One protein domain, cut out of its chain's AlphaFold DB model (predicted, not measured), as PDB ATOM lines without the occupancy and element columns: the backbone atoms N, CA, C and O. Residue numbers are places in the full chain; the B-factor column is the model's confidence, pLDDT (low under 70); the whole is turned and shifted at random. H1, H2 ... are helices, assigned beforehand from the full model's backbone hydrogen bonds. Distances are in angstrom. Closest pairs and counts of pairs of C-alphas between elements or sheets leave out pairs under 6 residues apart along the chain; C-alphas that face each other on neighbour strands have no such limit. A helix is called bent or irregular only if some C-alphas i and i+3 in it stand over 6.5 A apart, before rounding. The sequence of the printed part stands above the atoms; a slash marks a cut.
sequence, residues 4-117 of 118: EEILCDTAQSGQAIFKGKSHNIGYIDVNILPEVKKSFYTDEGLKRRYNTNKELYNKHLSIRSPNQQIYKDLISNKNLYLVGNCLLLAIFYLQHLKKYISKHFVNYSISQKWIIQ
ATOM      1  N   GLU A   4      59.889  14.389 165.795       77.94
ATOM      2  CA  GLU A   4      59.930  14.190 164.348       77.94
ATOM      3  C   GLU A   4      61.369  14.182 163.822       77.94
ATOM      4  O   GLU A   4      61.716  13.308 163.031       77.94
ATOM      5  N   GLU A   5      62.225  15.087 164.303       79.44
ATOM      6  CA  GLU A   5      63.647  15.123 163.936       79.44
ATOM      7  C   GLU A   5      64.374  13.843 164.381       79.44
ATOM      8  O   GLU A   5      65.097  13.238 163.593       79.44
ATOM      9  N   ILE A   6      64.112  13.359 165.602       79.00
ATOM     10  CA  ILE A   6      64.713  12.123 166.142       79.00
ATOM     11  C   ILE A   6      64.284  10.893 165.334       79.00
ATOM     12  O   ILE A   6      65.092   9.997 165.046       79.00
ATOM     13  N   LEU A   7      63.000  10.823 164.985       79.81
ATOM     14  CA  LEU A   7      62.455   9.739 164.174       79.81
ATOM     15  C   LEU A   7      63.016   9.786 162.750       79.81
ATOM     16  O   LEU A   7      63.363   8.735 162.209       79.81
ATOM     17  N   CYS A   8      63.173  10.980 162.173       81.62
ATOM     18  CA  CYS A   8      63.760  11.172 160.849       81.62
ATOM     19  C   CYS A   8      65.239  10.748 160.821       81.62
ATOM     20  O   CYS A   8      65.613   9.921 159.989       81.62
ATOM     21  N   ASP A   9      66.050  11.191 161.786       83.00
ATOM     22  CA  ASP A   9      67.457  10.779 161.950       83.00
ATOM     23  C   ASP A   9      67.592   9.260 162.099       83.00
ATOM     24  O   ASP A   9      68.461   8.611 161.502       83.00
ATOM     25  N   THR A  10      66.712   8.669 162.909       81.62
ATOM     26  CA  THR A  10      66.694   7.225 163.140       81.62
ATOM     27  C   THR A  10      66.339   6.482 161.857       81.62
ATOM     28  O   THR A  10      67.041   5.533 161.499       81.62
ATOM     29  N   ALA A  11      65.314   6.939 161.132       78.88
ATOM     30  CA  ALA A  11      64.898   6.386 159.847       78.88
ATOM     31  C   ALA A  11      66.023   6.463 158.805       78.88
ATOM     32  O   ALA A  11      66.341   5.439 158.195       78.88
ATOM     33  N   GLN A  12      66.667   7.625 158.661       80.44
ATOM     34  CA  GLN A  12      67.805   7.845 157.762       80.44
ATOM     35  C   GLN A  12      68.987   6.933 158.110       80.44
ATOM     36  O   GLN A  12      69.552   6.289 157.226       80.44
ATOM     37  N   SER A  13      69.313   6.795 159.397       78.69
ATOM     38  CA  SER A  13      70.375   5.892 159.862       78.69
ATOM     39  C   SER A  13      70.080   4.433 159.507       78.69
ATOM     40  O   SER A  13      70.954   3.716 159.013       78.69
ATOM     41  N   GLY A  14      68.831   3.994 159.688       74.31
ATOM     42  CA  GLY A  14      68.407   2.661 159.264       74.31
ATOM     43  C   GLY A  14      68.447   2.476 157.749       74.31
ATOM     44  O   GLY A  14      68.928   1.443 157.302       74.31
ATOM     45  N   GLN A  15      68.039   3.469 156.955       72.81
ATOM     46  CA  GLN A  15      68.096   3.421 155.483       72.81
ATOM     47  C   GLN A  15      69.531   3.416 154.927       72.81
ATOM     48  O   GLN A  15      69.802   2.810 153.889       72.81
ATOM     49  N   ALA A  16      70.471   4.087 155.595       71.06
ATOM     50  CA  ALA A  16      71.876   4.082 155.194       71.06
ATOM     51  C   ALA A  16      72.523   2.705 155.424       71.06
ATOM     52  O   ALA A  16      73.301   2.219 154.598       71.06
ATOM     53  N   ILE A  17      72.182   2.070 156.547       67.81
ATOM     54  CA  ILE A  17      72.743   0.788 156.979       67.81
ATOM     55  C   ILE A  17      72.064  -0.373 156.261       67.81
ATOM     56  O   ILE A  17      72.707  -1.190 155.600       67.81
ATOM     57  N   PHE A  18      70.745  -0.427 156.345       64.88
ATOM     58  CA  PHE A  18      69.938  -1.286 155.513       64.88
ATOM     59  C   PHE A  18      69.699  -0.484 154.254       64.88
ATOM     60  O   PHE A  18      68.721   0.248 154.174       64.88
ATOM     61  N   LYS A  19      70.609  -0.629 153.277       59.47
ATOM     62  CA  LYS A  19      70.516  -0.091 151.903       59.47
ATOM     63  C   LYS A  19      69.283  -0.623 151.135       59.47
ATOM     64  O   LYS A  19      69.381  -0.999 149.963       59.47
ATOM     65  N   GLY A  20      68.165  -0.798 151.815       46.34
ATOM     66  CA  GLY A  20      66.855  -1.091 151.307       46.34
ATOM     67  C   GLY A  20      66.066   0.202 151.362       46.34
ATOM     68  O   GLY A  20      65.670   0.658 152.430       46.34
ATOM     69  N   LYS A  21      65.740   0.734 150.186       46.06
ATOM     70  CA  LYS A  21      64.372   1.220 150.045       46.06
ATOM     71  C   LYS A  21      63.477   0.032 150.398       46.06
ATOM     72  O   LYS A  21      63.721  -1.077 149.914       46.06
ATOM     73  N   SER A  22      62.571   0.256 151.337       41.00
ATOM     74  CA  SER A  22      61.661  -0.706 151.950       41.00
ATOM     75  C   SER A  22      60.816  -1.438 150.909       41.00
ATOM     76  O   SER A  22      59.654  -1.118 150.705       41.00
ATOM     77  N   HIS A  23      61.379  -2.438 150.251       41.03
ATOM     78  CA  HIS A  23      60.604  -3.376 149.462       41.03
ATOM     79  C   HIS A  23      61.003  -4.754 149.957       41.03
ATOM     80  O   HIS A  23      61.989  -5.348 149.525       41.03
ATOM     81  N   ASN A  24      60.248  -5.221 150.950       42.19
ATOM     82  CA  ASN A  24      60.228  -6.613 151.374       42.19
ATOM     83  C   ASN A  24      59.422  -7.437 150.357       42.19
ATOM     84  O   ASN A  24      58.435  -8.087 150.680       42.19
ATOM     85  N   ILE A  25      59.790  -7.295 149.091       46.91
ATOM     86  CA  ILE A  25      59.171  -7.941 147.947       46.91
ATOM     87  C   ILE A  25      60.384  -8.414 147.160       46.91
ATOM     88  O   ILE A  25      61.266  -7.604 146.864       46.91
ATOM     89  N   GLY A  26      60.500  -9.714 146.884       49.62
ATOM     90  CA  GLY A  26      61.391 -10.129 145.804       49.62
ATOM     91  C   GLY A  26      60.994  -9.281 144.605       49.62
ATOM     92  O   GLY A  26      59.838  -9.347 144.202       49.62
ATOM     93  N   TYR A  27      61.863  -8.368 144.162       50.59
ATOM     94  CA  TYR A  27      61.485  -7.439 143.106       50.59
ATOM     95  C   TYR A  27      61.014  -8.286 141.927       50.59
ATOM     96  O   TYR A  27      61.767  -9.128 141.444       50.59
ATOM     97  N   ILE A  28      59.754  -8.096 141.529       52.56
ATOM     98  CA  ILE A  28      59.138  -8.841 140.422       52.56
ATOM     99  C   ILE A  28      59.955  -8.617 139.140       52.56
ATOM    100  O   ILE A  28      60.038  -9.503 138.298       52.56
ATOM    101  N   ASP A  29      60.636  -7.470 139.052       64.25
ATOM    102  CA  ASP A  29      61.635  -7.175 138.038       64.25
ATOM    103  C   ASP A  29      62.964  -6.752 138.691       64.25
ATOM    104  O   ASP A  29      63.056  -5.735 139.374       64.25
ATOM    105  N   VAL A  30      64.019  -7.543 138.498       69.12
ATOM    106  CA  VAL A  30      65.375  -7.249 138.999       69.12
ATOM    107  C   VAL A  30      66.043  -6.143 138.172       69.12
ATOM    108  O   VAL A  30      66.966  -5.481 138.651       69.12
ATOM    109  N   ASN A  31      65.577  -5.881 136.948       74.81
ATOM    110  CA  ASN A  31      66.223  -4.945 136.027       74.81
ATOM    111  C   ASN A  31      66.066  -3.481 136.440       74.81
ATOM    112  O   ASN A  31      66.926  -2.672 136.098       74.81
ATOM    113  N   ILE A  32      65.041  -3.158 137.233       71.06
ATOM    114  CA  ILE A  32      64.834  -1.813 137.790       71.06
ATOM    115  C   ILE A  32      65.779  -1.488 138.959       71.06
ATOM    116  O   ILE A  32      65.778  -0.369 139.474       71.06
ATOM    117  N   LEU A  33      66.580  -2.458 139.412       65.94
ATOM    118  CA  LEU A  33      67.533  -2.259 140.499       65.94
ATOM    119  C   LEU A  33      68.852  -1.649 139.999       65.94
ATOM    120  O   LEU A  33      69.301  -1.959 138.899       65.94
ATOM    121  N   PRO A  34      69.553  -0.858 140.832       67.31
ATOM    122  CA  PRO A  34      70.946  -0.493 140.572       67.31
ATOM    123  C   PRO A  34      71.837  -1.740 140.437       67.31
ATOM    124  O   PRO A  34      71.631  -2.708 141.164       67.31
ATOM    125  N   GLU A  35      72.874  -1.708 139.594       72.69
ATOM    126  CA  GLU A  35      73.743  -2.875 139.316       72.69
ATOM    127  C   GLU A  35      74.324  -3.539 140.572       72.69
ATOM    128  O   GLU A  35      74.263  -4.756 140.747       72.69
ATOM    129  N   VAL A  36      74.772  -2.731 141.537       71.31
ATOM    130  CA  VAL A  36      75.290  -3.207 142.835       71.31
ATOM    131  C   VAL A  36      74.250  -4.026 143.617       71.31
ATOM    132  O   VAL A  36      74.595  -4.766 144.536       71.31
ATOM    133  N   LYS A  37      72.963  -3.873 143.294       67.38
ATOM    134  CA  LYS A  37      71.844  -4.562 143.934       67.38
ATOM    135  C   LYS A  37      71.353  -5.775 143.159       67.38
ATOM    136  O   LYS A  37      70.860  -6.697 143.806       67.38
ATOM    137  N   LYS A  38      71.526  -5.811 141.836       75.19
ATOM    138  CA  LYS A  38      71.147  -6.961 140.998       75.19
ATOM    139  C   LYS A  38      71.887  -8.234 141.406       75.19
ATOM    140  O   LYS A  38      71.279  -9.297 141.483       75.19
ATOM    141  N   SER A  39      73.157  -8.112 141.799       79.19
ATOM    142  CA  SER A  39      73.983  -9.236 142.270       79.19
ATOM    143  C   SER A  39      73.432  -9.966 143.508       79.19
ATOM    144  O   SER A  39      73.788 -11.117 143.745       79.19
ATOM    145  N   PHE A  40      72.534  -9.346 144.285       74.25
ATOM    146  CA  PHE A  40      71.871  -9.990 145.429       74.25
ATOM    147  C   PHE A  40      70.649 -10.842 145.054       74.25
ATOM    148  O   PHE A  40      70.101 -11.519 145.930       74.25
ATOM    149  N   TYR A  41      70.209 -10.783 143.795       75.56
ATOM    150  CA  TYR A  41      69.041 -11.496 143.270       75.56
ATOM    151  C   TYR A  41      69.412 -12.584 142.252       75.56
ATOM    152  O   TYR A  41      68.527 -13.162 141.634       75.56
ATOM    153  N   THR A  42      70.701 -12.896 142.103       81.94
ATOM    154  CA  THR A  42      71.151 -14.131 141.445       81.94
ATOM    155  C   THR A  42      70.988 -15.321 142.391       81.94
ATOM    156  O   THR A  42      70.921 -15.133 143.609       81.94
ATOM    157  N   ASP A  43      71.002 -16.550 141.872       82.00
ATOM    158  CA  ASP A  43      70.914 -17.763 142.702       82.00
ATOM    159  C   ASP A  43      71.998 -17.809 143.789       82.00
ATOM    160  O   ASP A  43      71.732 -18.118 144.953       82.00
ATOM    161  N   GLU A  44      73.225 -17.412 143.448       85.19
ATOM    162  CA  GLU A  44      74.313 -17.300 144.418       85.19
ATOM    163  C   GLU A  44      74.078 -16.201 145.457       85.19
ATOM    164  O   GLU A  44      74.418 -16.373 146.632       85.19
ATOM    165  N   GLY A  45      73.534 -15.055 145.039       81.69
ATOM    166  CA  GLY A  45      73.194 -13.946 145.925       81.69
ATOM    167  C   GLY A  45      72.098 -14.336 146.912       81.69
ATOM    168  O   GLY A  45      72.245 -14.128 148.118       81.69
ATOM    169  N   LEU A  46      71.039 -14.985 146.427       78.56
ATOM    170  CA  LEU A  46      69.941 -15.510 147.236       78.56
ATOM    171  C   LEU A  46      70.430 -16.573 148.223       78.56
ATOM    172  O   LEU A  46      70.108 -16.498 149.412       78.56
ATOM    173  N   LYS A  47      71.278 -17.507 147.777       83.69
ATOM    174  CA  LYS A  47      71.885 -18.529 148.643       83.69
ATOM    175  C   LYS A  47      72.742 -17.910 149.747       83.69
ATOM    176  O   LYS A  47      72.619 -18.300 150.907       83.69
ATOM    177  N   ARG A  48      73.564 -16.905 149.420       82.25
ATOM    178  CA  ARG A  48      74.356 -16.153 150.412       82.25
ATOM    179  C   ARG A  48      73.461 -15.469 151.447       82.25
ATOM    180  O   ARG A  48      73.690 -15.635 152.640       82.25
ATOM    181  N   ARG A  49      72.399 -14.780 151.011       79.06
ATOM    182  CA  ARG A  49      71.423 -14.126 151.908       79.06
ATOM    183  C   ARG A  49      70.744 -15.119 152.843       79.06
ATOM    184  O   ARG A  49      70.642 -14.857 154.040       79.06
ATOM    185  N   TYR A  50      70.300 -16.252 152.307       79.56
ATOM    186  CA  TYR A  50      69.667 -17.305 153.094       79.56
ATOM    187  C   TYR A  50      70.616 -17.854 154.165       79.56
ATOM    188  O   TYR A  50      70.238 -17.923 155.334       79.56
ATOM    189  N   ASN A  51      71.859 -18.168 153.791       85.06
ATOM    190  CA  ASN A  51      72.860 -18.683 154.724       85.06
ATOM    191  C   ASN A  51      73.176 -17.674 155.833       85.06
ATOM    192  O   ASN A  51      73.079 -18.025 157.005       85.06
ATOM    193  N   THR A  52      73.442 -16.410 155.491       81.19
ATOM    194  CA  THR A  52      73.688 -15.357 156.490       81.19
ATOM    195  C   THR A  52      72.493 -15.168 157.425       81.19
ATOM    196  O   THR A  52      72.665 -15.020 158.635       81.19
ATOM    197  N   ASN A  53      71.266 -15.199 156.898       79.06
ATOM    198  CA  ASN A  53      70.072 -15.092 157.731       79.06
ATOM    199  C   ASN A  53      69.926 -16.291 158.679       79.06
ATOM    200  O   ASN A  53      69.616 -16.110 159.854       79.06
ATOM    201  N   LYS A  54      70.187 -17.508 158.189       84.25
ATOM    202  CA  LYS A  54      70.154 -18.734 158.995       84.25
ATOM    203  C   LYS A  54      71.209 -18.707 160.102       84.25
ATOM    204  O   LYS A  54      70.903 -19.061 161.238       84.25
ATOM    205  N   GLU A  55      72.420 -18.250 159.800       84.88
ATOM    206  CA  GLU A  55      73.495 -18.073 160.782       84.88
ATOM    207  C   GLU A  55      73.105 -17.072 161.869       84.88
ATOM    208  O   GLU A  55      73.217 -17.384 163.050       84.88
ATOM    209  N   LEU A  56      72.580 -15.904 161.498       80.88
ATOM    210  CA  LEU A  56      72.137 -14.894 162.465       80.88
ATOM    211  C   LEU A  56      70.957 -15.374 163.306       80.88
ATOM    212  O   LEU A  56      70.935 -15.145 164.516       80.88
ATOM    213  N   TYR A  57      69.999 -16.069 162.694       80.94
ATOM    214  CA  TYR A  57      68.892 -16.685 163.415       80.94
ATOM    215  C   TYR A  57      69.413 -17.673 164.465       80.94
ATOM    216  O   TYR A  57      69.063 -17.564 165.640       80.94
ATOM    217  N   ASN A  58      70.313 -18.572 164.066       85.31
ATOM    218  CA  ASN A  58      70.904 -19.574 164.951       85.31
ATOM    219  C   ASN A  58      71.858 -18.988 165.997       85.31
ATOM    220  O   ASN A  58      72.047 -19.591 167.049       85.31
ATOM    221  N   LYS A  59      72.484 -17.846 165.713       83.94
ATOM    222  CA  LYS A  59      73.402 -17.177 166.637       83.94
ATOM    223  C   LYS A  59      72.665 -16.328 167.664       83.94
ATOM    224  O   LYS A  59      73.150 -16.182 168.778       83.94
ATOM    225  N   HIS A  60      71.528 -15.739 167.297       83.44
ATOM    226  CA  HIS A  60      70.898 -14.705 168.115       83.44
ATOM    227  C   HIS A  60      69.456 -14.986 168.500       83.44
ATOM    228  O   HIS A  60      69.091 -14.755 169.649       83.44
ATOM    229  N   LEU A  61      68.626 -15.443 167.567       76.62
ATOM    230  CA  LEU A  61      67.191 -15.587 167.810       76.62
ATOM    231  C   LEU A  61      66.868 -16.915 168.495       76.62
ATOM    232  O   LEU A  61      66.064 -16.934 169.424       76.62
ATOM    233  N   SER A  62      67.551 -17.996 168.116       79.69
ATOM    234  CA  SER A  62      67.430 -19.312 168.762       79.69
ATOM    235  C   SER A  62      67.802 -19.272 170.249       79.69
ATOM    236  O   SER A  62      67.107 -19.857 171.074       79.69
ATOM    237  N   ILE A  63      68.860 -18.535 170.603       84.31
ATOM    238  CA  ILE A  63      69.358 -18.402 171.979       84.31
ATOM    239  C   ILE A  63      68.852 -17.140 172.689       84.31
ATOM    240  O   ILE A  63      69.297 -16.842 173.794       84.31
ATOM    241  N   ARG A  64      67.949 -16.375 172.056       81.50
ATOM    242  CA  ARG A  64      67.382 -15.117 172.580       81.50
ATOM    243  C   ARG A  64      68.446 -14.140 173.104       81.50
ATOM    244  O   ARG A  64      68.340 -13.608 174.208       81.50
ATOM    245  N   SER A  65      69.479 -13.904 172.295       85.00
ATOM    246  CA  SER A  65      70.531 -12.928 172.585       85.00
ATOM    247  C   SER A  65      69.947 -11.548 172.913       85.00
ATOM    248  O   SER A  65      68.964 -11.132 172.293       85.00
ATOM    249  N   PRO A  66      70.586 -10.773 173.807       86.25
ATOM    250  CA  PRO A  66      70.193  -9.394 174.051       86.25
ATOM    251  C   PRO A  66      70.215  -8.563 172.764       86.25
ATOM    252  O   PRO A  66      71.183  -8.607 172.002       86.25
ATOM    253  N   ASN A  67      69.201  -7.717 172.570       82.62
ATOM    254  CA  ASN A  67      69.068  -6.849 171.391       82.62
ATOM    255  C   ASN A  67      70.325  -6.006 171.099       82.62
ATOM    256  O   ASN A  67      70.629  -5.733 169.941       82.62
ATOM    257  N   GLN A  68      71.082  -5.611 172.129       84.25
ATOM    258  CA  GLN A  68      72.332  -4.860 171.968       84.25
ATOM    259  C   GLN A  68      73.438  -5.685 171.293       84.25
ATOM    260  O   GLN A  68      74.252  -5.134 170.554       84.25
ATOM    261  N   GLN A  69      73.478  -6.992 171.539       85.44
ATOM    262  CA  GLN A  69      74.443  -7.889 170.914       85.44
ATOM    263  C   GLN A  69      74.076  -8.149 169.456       85.44
ATOM    264  O   GLN A  69      74.931  -8.018 168.587       85.44
ATOM    265  N   ILE A  70      72.786  -8.372 169.185       82.94
ATOM    266  CA  ILE A  70      72.248  -8.451 167.820       82.94
ATOM    267  C   ILE A  70      72.613  -7.178 167.045       82.94
ATOM    268  O   ILE A  70      73.181  -7.242 165.962       82.94
ATOM    269  N   TYR A  71      72.372  -6.005 167.634       83.12
ATOM    270  CA  TYR A  71      72.704  -4.713 167.034       83.12
ATOM    271  C   TYR A  71      74.192  -4.566 166.675       83.12
ATOM    272  O   TYR A  71      74.516  -4.106 165.580       83.12
ATOM    273  N   LYS A  72      75.102  -4.956 167.579       84.38
ATOM    274  CA  LYS A  72      76.553  -4.876 167.337       84.38
ATOM    275  C   LYS A  72      76.978  -5.750 166.158       84.38
ATOM    276  O   LYS A  72      77.691  -5.261 165.284       84.38
ATOM    277  N   ASP A  73      76.493  -6.986 166.108       80.44
ATOM    278  CA  ASP A  73      76.858  -7.956 165.071       80.44
ATOM    279  C   ASP A  73      76.291  -7.582 163.692       80.44
ATOM    280  O   ASP A  73      76.925  -7.809 162.656       80.44
ATOM    281  N   LEU A  74      75.111  -6.959 163.665       77.38
ATOM    282  CA  LEU A  74      74.516  -6.400 162.450       77.38
ATOM    283  C   LEU A  74      75.372  -5.253 161.885       77.38
ATOM    284  O   LEU A  74      75.698  -5.235 160.694       77.38
ATOM    285  N   ILE A  75      75.796  -4.311 162.738       77.12
ATOM    286  CA  ILE A  75      76.657  -3.195 162.316       77.12
ATOM    287  C   ILE A  75      78.041  -3.676 161.869       77.12
ATOM    288  O   ILE A  75      78.524  -3.214 160.832       77.12
ATOM    289  N   SER A  76      78.685  -4.584 162.608       78.56
ATOM    290  CA  SER A  76      80.054  -5.028 162.294       78.56
ATOM    291  C   SER A  76      80.154  -5.669 160.910       78.56
ATOM    292  O   SER A  76      81.146  -5.486 160.211       78.56
ATOM    293  N   ASN A  77      79.094  -6.354 160.477       70.69
ATOM    294  CA  ASN A  77      79.011  -6.997 159.165       70.69
ATOM    295  C   ASN A  77      78.414  -6.090 158.073       70.69
ATOM    296  O   ASN A  77      78.073  -6.563 156.985       70.69
ATOM    297  N   LYS A  78      78.251  -4.787 158.354       71.94
ATOM    298  CA  LYS A  78      77.673  -3.774 157.450       71.94
ATOM    299  C   LYS A  78      76.306  -4.159 156.863       71.94
ATOM    300  O   LYS A  78      75.930  -3.634 155.817       71.94
ATOM    301  N   ASN A  79      75.586  -5.091 157.493       69.06
ATOM    302  CA  ASN A  79      74.305  -5.631 157.023       69.06
ATOM    303  C   ASN A  79      74.273  -6.004 155.528       69.06
ATOM    304  O   ASN A  79      73.233  -5.912 154.875       69.06
ATOM    305  N   LEU A  80      75.415  -6.436 154.981       66.88
ATOM    306  CA  LEU A  80      75.645  -6.479 153.535       66.88
ATOM    307  C   LEU A  80      74.675  -7.415 152.795       66.88
ATOM    308  O   LEU A  80      74.303  -7.143 151.657       66.88
ATOM    309  N   TYR A  81      74.213  -8.467 153.476       62.84
ATOM    310  CA  TYR A  81      73.321  -9.496 152.934       62.84
ATOM    311  C   TYR A  81      71.892  -9.449 153.506       62.84
ATOM    312  O   TYR A  81      71.057 -10.283 153.161       62.84
ATOM    313  N   LEU A  82      71.563  -8.472 154.354       64.56
ATOM    314  CA  LEU A  82      70.281  -8.414 155.075       64.56
ATOM    315  C   LEU A  82      69.277  -7.446 154.449       64.56
ATOM    316  O   LEU A  82      68.570  -6.707 155.132       64.56
ATOM    317  N   VAL A  83      69.188  -7.462 153.122       58.97
ATOM    318  CA  VAL A  83      68.137  -6.730 152.410       58.97
ATOM    319  C   VAL A  83      66.781  -7.370 152.744       58.97
ATOM    320  O   VAL A  83      66.559  -8.532 152.406       58.97
ATOM    321  N   GLY A  84      65.891  -6.619 153.406       54.78
ATOM    322  CA  GLY A  84      64.483  -6.997 153.618       54.78
ATOM    323  C   GLY A  84      64.134  -7.713 154.933       54.78
ATOM    324  O   GLY A  84      62.990  -8.113 155.101       54.78
ATOM    325  N   ASN A  85      65.048  -7.869 155.899       69.06
ATOM    326  CA  ASN A  85      64.690  -8.507 157.176       69.06
ATOM    327  C   ASN A  85      64.024  -7.504 158.145       69.06
ATOM    328  O   ASN A  85      64.704  -6.843 158.931       69.06
ATOM    329  N   CYS A  86      62.690  -7.398 158.088       70.19
ATOM    330  CA  CYS A  86      61.895  -6.467 158.901       70.19
ATOM    331  C   CYS A  86      62.124  -6.606 160.414       70.19
ATOM    332  O   CYS A  86      62.133  -5.601 161.119       70.19
ATOM    333  N   LEU A  87      62.343  -7.825 160.916       73.62
ATOM    334  CA  LEU A  87      62.569  -8.061 162.342       73.62
ATOM    335  C   LEU A  87      63.924  -7.500 162.796       73.62
ATOM    336  O   LEU A  87      63.998  -6.779 163.790       73.62
ATOM    337  N   LEU A  88      64.994  -7.782 162.049       76.06
ATOM    338  CA  LEU A  88      66.332  -7.264 162.356       76.06
ATOM    339  C   LEU A  88      66.401  -5.738 162.181       76.06
ATOM    340  O   LEU A  88      67.047  -5.055 162.977       76.06
ATOM    341  N   LEU A  89      65.679  -5.202 161.194       74.81
ATOM    342  CA  LEU A  89      65.506  -3.763 160.987       74.81
ATOM    343  C   LEU A  89      64.814  -3.099 162.192       74.81
ATOM    344  O   LEU A  89      65.269  -2.063 162.675       74.81
ATOM    345  N   ALA A  90      63.750  -3.710 162.719       79.06
ATOM    346  CA  ALA A  90      63.045  -3.209 163.897       79.06
ATOM    347  C   ALA A  90      63.938  -3.221 165.149       79.06
ATOM    348  O   ALA A  90      63.995  -2.226 165.873       79.06
ATOM    349  N   ILE A  91      64.694  -4.304 165.377       82.12
ATOM    350  CA  ILE A  91      65.669  -4.384 166.480       82.12
ATOM    351  C   ILE A  91      66.703  -3.261 166.361       82.12
ATOM    352  O   ILE A  91      67.021  -2.610 167.360       82.12
ATOM    353  N   PHE A  92      67.195  -2.998 165.148       81.25
ATOM    354  CA  PHE A  92      68.117  -1.896 164.899       81.25
ATOM    355  C   PHE A  92      67.502  -0.539 165.256       81.25
ATOM    356  O   PHE A  92      68.095   0.195 166.048       81.25
ATOM    357  N   TYR A  93      66.322  -0.217 164.716       82.06
ATOM    358  CA  TYR A  93      65.671   1.073 164.956       82.06
ATOM    359  C   TYR A  93      65.431   1.320 166.446       82.06
ATOM    360  O   TYR A  93      65.756   2.395 166.947       82.06
ATOM    361  N   LEU A  94      64.959   0.308 167.179       85.50
ATOM    362  CA  LEU A  94      64.725   0.408 168.620       85.50
ATOM    363  C   LEU A  94      66.022   0.639 169.409       85.50
ATOM    364  O   LEU A  94      66.049   1.460 170.328       85.50
ATOM    365  N   GLN A  95      67.111  -0.053 169.062       86.00
ATOM    366  CA  GLN A  95      68.405   0.130 169.731       86.00
ATOM    367  C   GLN A  95      69.041   1.485 169.411       86.00
ATOM    368  O   GLN A  95      69.592   2.131 170.306       86.00
ATOM    369  N   HIS A  96      68.942   1.935 168.159       82.94
ATOM    370  CA  HIS A  96      69.435   3.243 167.746       82.94
ATOM    371  C   HIS A  96      68.679   4.366 168.461       82.94
ATOM    372  O   HIS A  96      69.308   5.226 169.078       82.94
ATOM    373  N   LEU A  97      67.343   4.300 168.467       85.44
ATOM    374  CA  LEU A  97      66.484   5.259 169.158       85.44
ATOM    375  C   LEU A  97      66.795   5.306 170.658       85.44
ATOM    376  O   LEU A  97      66.991   6.385 171.211       85.44
ATOM    377  N   LYS A  98      66.943   4.142 171.307       85.00
ATOM    378  CA  LYS A  98      67.344   4.057 172.718       85.00
ATOM    379  C   LYS A  98      68.673   4.771 172.971       85.00
ATOM    380  O   LYS A  98      68.761   5.578 173.890       85.00
ATOM    381  N   LYS A  99      69.705   4.500 172.163       81.50
ATOM    382  CA  LYS A  99      71.031   5.125 172.312       81.50
ATOM    383  C   LYS A  99      70.976   6.636 172.087       81.50
ATOM    384  O   LYS A  99      71.612   7.378 172.834       81.50
ATOM    385  N   TYR A 100      70.235   7.073 171.072       81.12
ATOM    386  CA  TYR A 100      70.047   8.485 170.757       81.12
ATOM    387  C   TYR A 100      69.384   9.205 171.932       81.12
ATOM    388  O   TYR A 100      69.964  10.139 172.484       81.12
ATOM    389  N   ILE A 101      68.236   8.701 172.397       80.56
ATOM    390  CA  ILE A 101      67.526   9.253 173.554       80.56
ATOM    391  C   ILE A 101      68.449   9.288 174.770       80.56
ATOM    392  O   ILE A 101      68.601  10.350 175.357       80.56
ATOM    393  N   SER A 102      69.135   8.193 175.120       80.06
ATOM    394  CA  SER A 102      70.048   8.181 176.274       80.06
ATOM    395  C   SER A 102      71.154   9.236 176.175       80.06
ATOM    396  O   SER A 102      71.443   9.904 177.163       80.06
ATOM    397  N   LYS A 103      71.753   9.432 174.994       76.19
ATOM    398  CA  LYS A 103      72.792  10.451 174.781       76.19
ATOM    399  C   LYS A 103      72.241  11.871 174.950       76.19
ATOM    400  O   LYS A 103      72.876  12.706 175.587       76.19
ATOM    401  N   HIS A 104      71.063  12.143 174.397       70.25
ATOM    402  CA  HIS A 104      70.461  13.474 174.434       70.25
ATOM    403  C   HIS A 104      69.803  13.797 175.784       70.25
ATOM    404  O   HIS A 104      69.865  14.945 176.213       70.25
ATOM    405  N   PHE A 105      69.274  12.803 176.506       66.19
ATOM    406  CA  PHE A 105      68.755  12.983 177.867       66.19
ATOM    407  C   PHE A 105      69.869  13.338 178.853       66.19
ATOM    408  O   PHE A 105      69.701  14.271 179.634       66.19
ATOM    409  N   VAL A 106      71.022  12.656 178.774       58.56
ATOM    410  CA  VAL A 106      72.207  12.961 179.599       58.56
ATOM    411  C   VAL A 106      72.695  14.388 179.346       58.56
ATOM    412  O   VAL A 106      72.976  15.119 180.292       58.56
ATOM    413  N   ASN A 107      72.713  14.832 178.087       53.06
ATOM    414  CA  ASN A 107      73.087  16.206 177.750       53.06
ATOM    415  C   ASN A 107      72.076  17.244 178.272       53.06
ATOM    416  O   ASN A 107      72.488  18.310 178.720       53.06
ATOM    417  N   TYR A 108      70.778  16.922 178.278       51.44
ATOM    418  CA  TYR A 108      69.733  17.803 178.808       51.44
ATOM    419  C   TYR A 108      69.806  17.941 180.339       51.44
ATOM    420  O   TYR A 108      69.622  19.030 180.884       51.44
ATOM    421  N   SER A 109      70.138  16.860 181.057       50.50
ATOM    422  CA  SER A 109      70.313  16.914 182.520       50.50
ATOM    423  C   SER A 109      71.587  17.664 182.932       50.50
ATOM    424  O   SER A 109      71.615  18.293 183.988       50.50
ATOM    425  N   ILE A 110      72.636  17.625 182.104       54.06
ATOM    426  CA  ILE A 110      73.871  18.393 182.325       54.06
ATOM    427  C   ILE A 110      73.641  19.886 182.045       54.06
ATOM    428  O   ILE A 110      74.055  20.714 182.855       54.06
ATOM    429  N   SER A 111      72.928  20.247 180.970       50.25
ATOM    430  CA  SER A 111      72.633  21.658 180.670       50.25
ATOM    431  C   SER A 111      71.727  22.310 181.717       50.25
ATOM    432  O   SER A 111      71.931  23.473 182.049       50.25
ATOM    433  N   GLN A 112      70.769  21.573 182.292       45.50
ATOM    434  CA  GLN A 112      69.933  22.109 183.373       45.50
ATOM    435  C   GLN A 112      70.694  22.290 184.692       45.50
ATOM    436  O   GLN A 112      70.449  23.264 185.396       45.50
ATOM    437  N   LYS A 113      71.662  21.421 185.017       49.31
ATOM    438  CA  LYS A 113      72.529  21.637 186.188       49.31
ATOM    439  C   LYS A 113      73.391  22.894 186.061       49.31
ATOM    440  O   LYS A 113      73.622  23.551 187.066       49.31
ATOM    441  N   TRP A 114      73.829  23.239 184.851       42.25
ATOM    442  CA  TRP A 114      74.643  24.435 184.621       42.25
ATOM    443  C   TRP A 114      73.835  25.734 184.785       42.25
ATOM    444  O   TRP A 114      74.329  26.668 185.404       42.25
ATOM    445  N   ILE A 115      72.575  25.746 184.329       47.25
ATOM    446  CA  ILE A 115      71.633  26.884 184.440       47.25
ATOM    447  C   ILE A 115      71.115  27.099 185.874       47.25
ATOM    448  O   ILE A 115      70.659  28.179 186.209       47.25
ATOM    449  N   ILE A 116      71.149  26.078 186.734       49.75
ATOM    450  CA  ILE A 116      70.721  26.202 188.142       49.75
ATOM    451  C   ILE A 116      71.894  26.621 189.053       49.75
ATOM    452  O   ILE A 116      71.682  27.032 190.190       49.75
ATOM    453  N   GLN A 117      73.137  26.513 188.574       45.97
ATOM    454  CA  GLN A 117      74.349  26.835 189.337       45.97
ATOM    455  C   GLN A 117      75.015  28.163 188.935       45.97
ATOM    456  O   GLN A 117      76.015  28.525 189.552       45.97
TER     457      GLN A 117
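What this domain is: This is residues 4 to 117 of the 118 residues of an uncharacterized protein of Xenorhabdus hominickii (UniProt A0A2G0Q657). A long helix, H5, runs through a loose body and out of it as an arm: H1 and H4 pack on its first part, while residues 102 to 116 of H5 and Gln 117 stick out alone. At the end away from the arm, H3 makes an open V with H4, and the short helix H2 sits at the corner where H3 begins. The printed part has 114 residues and five named helices, in the order H1, H2, H3, H4, H5, with no named strand; the class is all helix. The whole is loose, with a radius of gyration of the C-alphas of 17.9 A, and its outline is flat, spanning 65 by 35 by 19 A.

Where its parts are: H5, residues 86 to 116, is the longest helix, 44.7 A from first to last C-alpha; it begins at C-alpha 86 (61.895, -6.467, 158.901) and ends at C-alpha 116 (70.721, 26.202, 188.142). H1 is residues 4 to 17, 20.0 A long, beginning at C-alpha 4 (59.930, 14.190, 164.348). H4 is residues 67 to 76, 14.4 A long. H3, residues 43 to 61, measures 25.5 A. H2 is residues 35 to 41, 10.6 A long. H2 and H3 are neither bent nor irregular, but only just: C-alphas 36 and 39 are 6.2 A apart, and so are C-alphas 58 and 61.

How they stand to each other: H5 touches H1 with residues 89 to 100 alone, opposite ways at a steep tilt of 45 degrees; their closest C-alphas, of Thr 10 and Leu 97, are 6.3 A apart. H5 touches H4 with residues 91 to 95 alone, about perpendicular at 77 degrees, the closest C-alphas being those of Tyr 71 and Phe 92 at 5.8 A. H1 and H4 are close but not clearly touching, with Ile 17 and Ile 75 closest, their C-alphas 7.7 A apart. H3 and H4 are also close but not clearly touching: the C-alphas of His 60 and Ile 70 are closest, at 6.4 A, and the helices run opposite ways at a shallow tilt of 34 degrees, only just short of steep. H2 and H3 only just touch, only at the corner by their link, with 3 pairs of C-alphas within 8 A; the closest, of Ser 39 and Gly 45, are 6.0 A apart. H3 and H5 are apart, as are H1 and H2. In H1, H3, H4 and H5 each O i to N i+4 pair is within hydrogen-bond range; in H2, 0 of 3 are, against 3 of 4 O i to N i+3 pairs.

The domain as a whole: The C-alphas farthest apart, of Asp 43 and Gln 117, are 64.6 A from each other. Without residues 102 to 117, which stand free, the body spans 40 by 34 by 20 A. The printed part has no cut. The link H1 to H2, residues 18 to 34, is long; H2 to H3 and H3 to H4 are tight, and H4 to H5 is short. The mean pLDDT of the printed part is 71.9, and 37 residues are under 70, among them residues 17 to 30, 79 to 85 and 105 to 117.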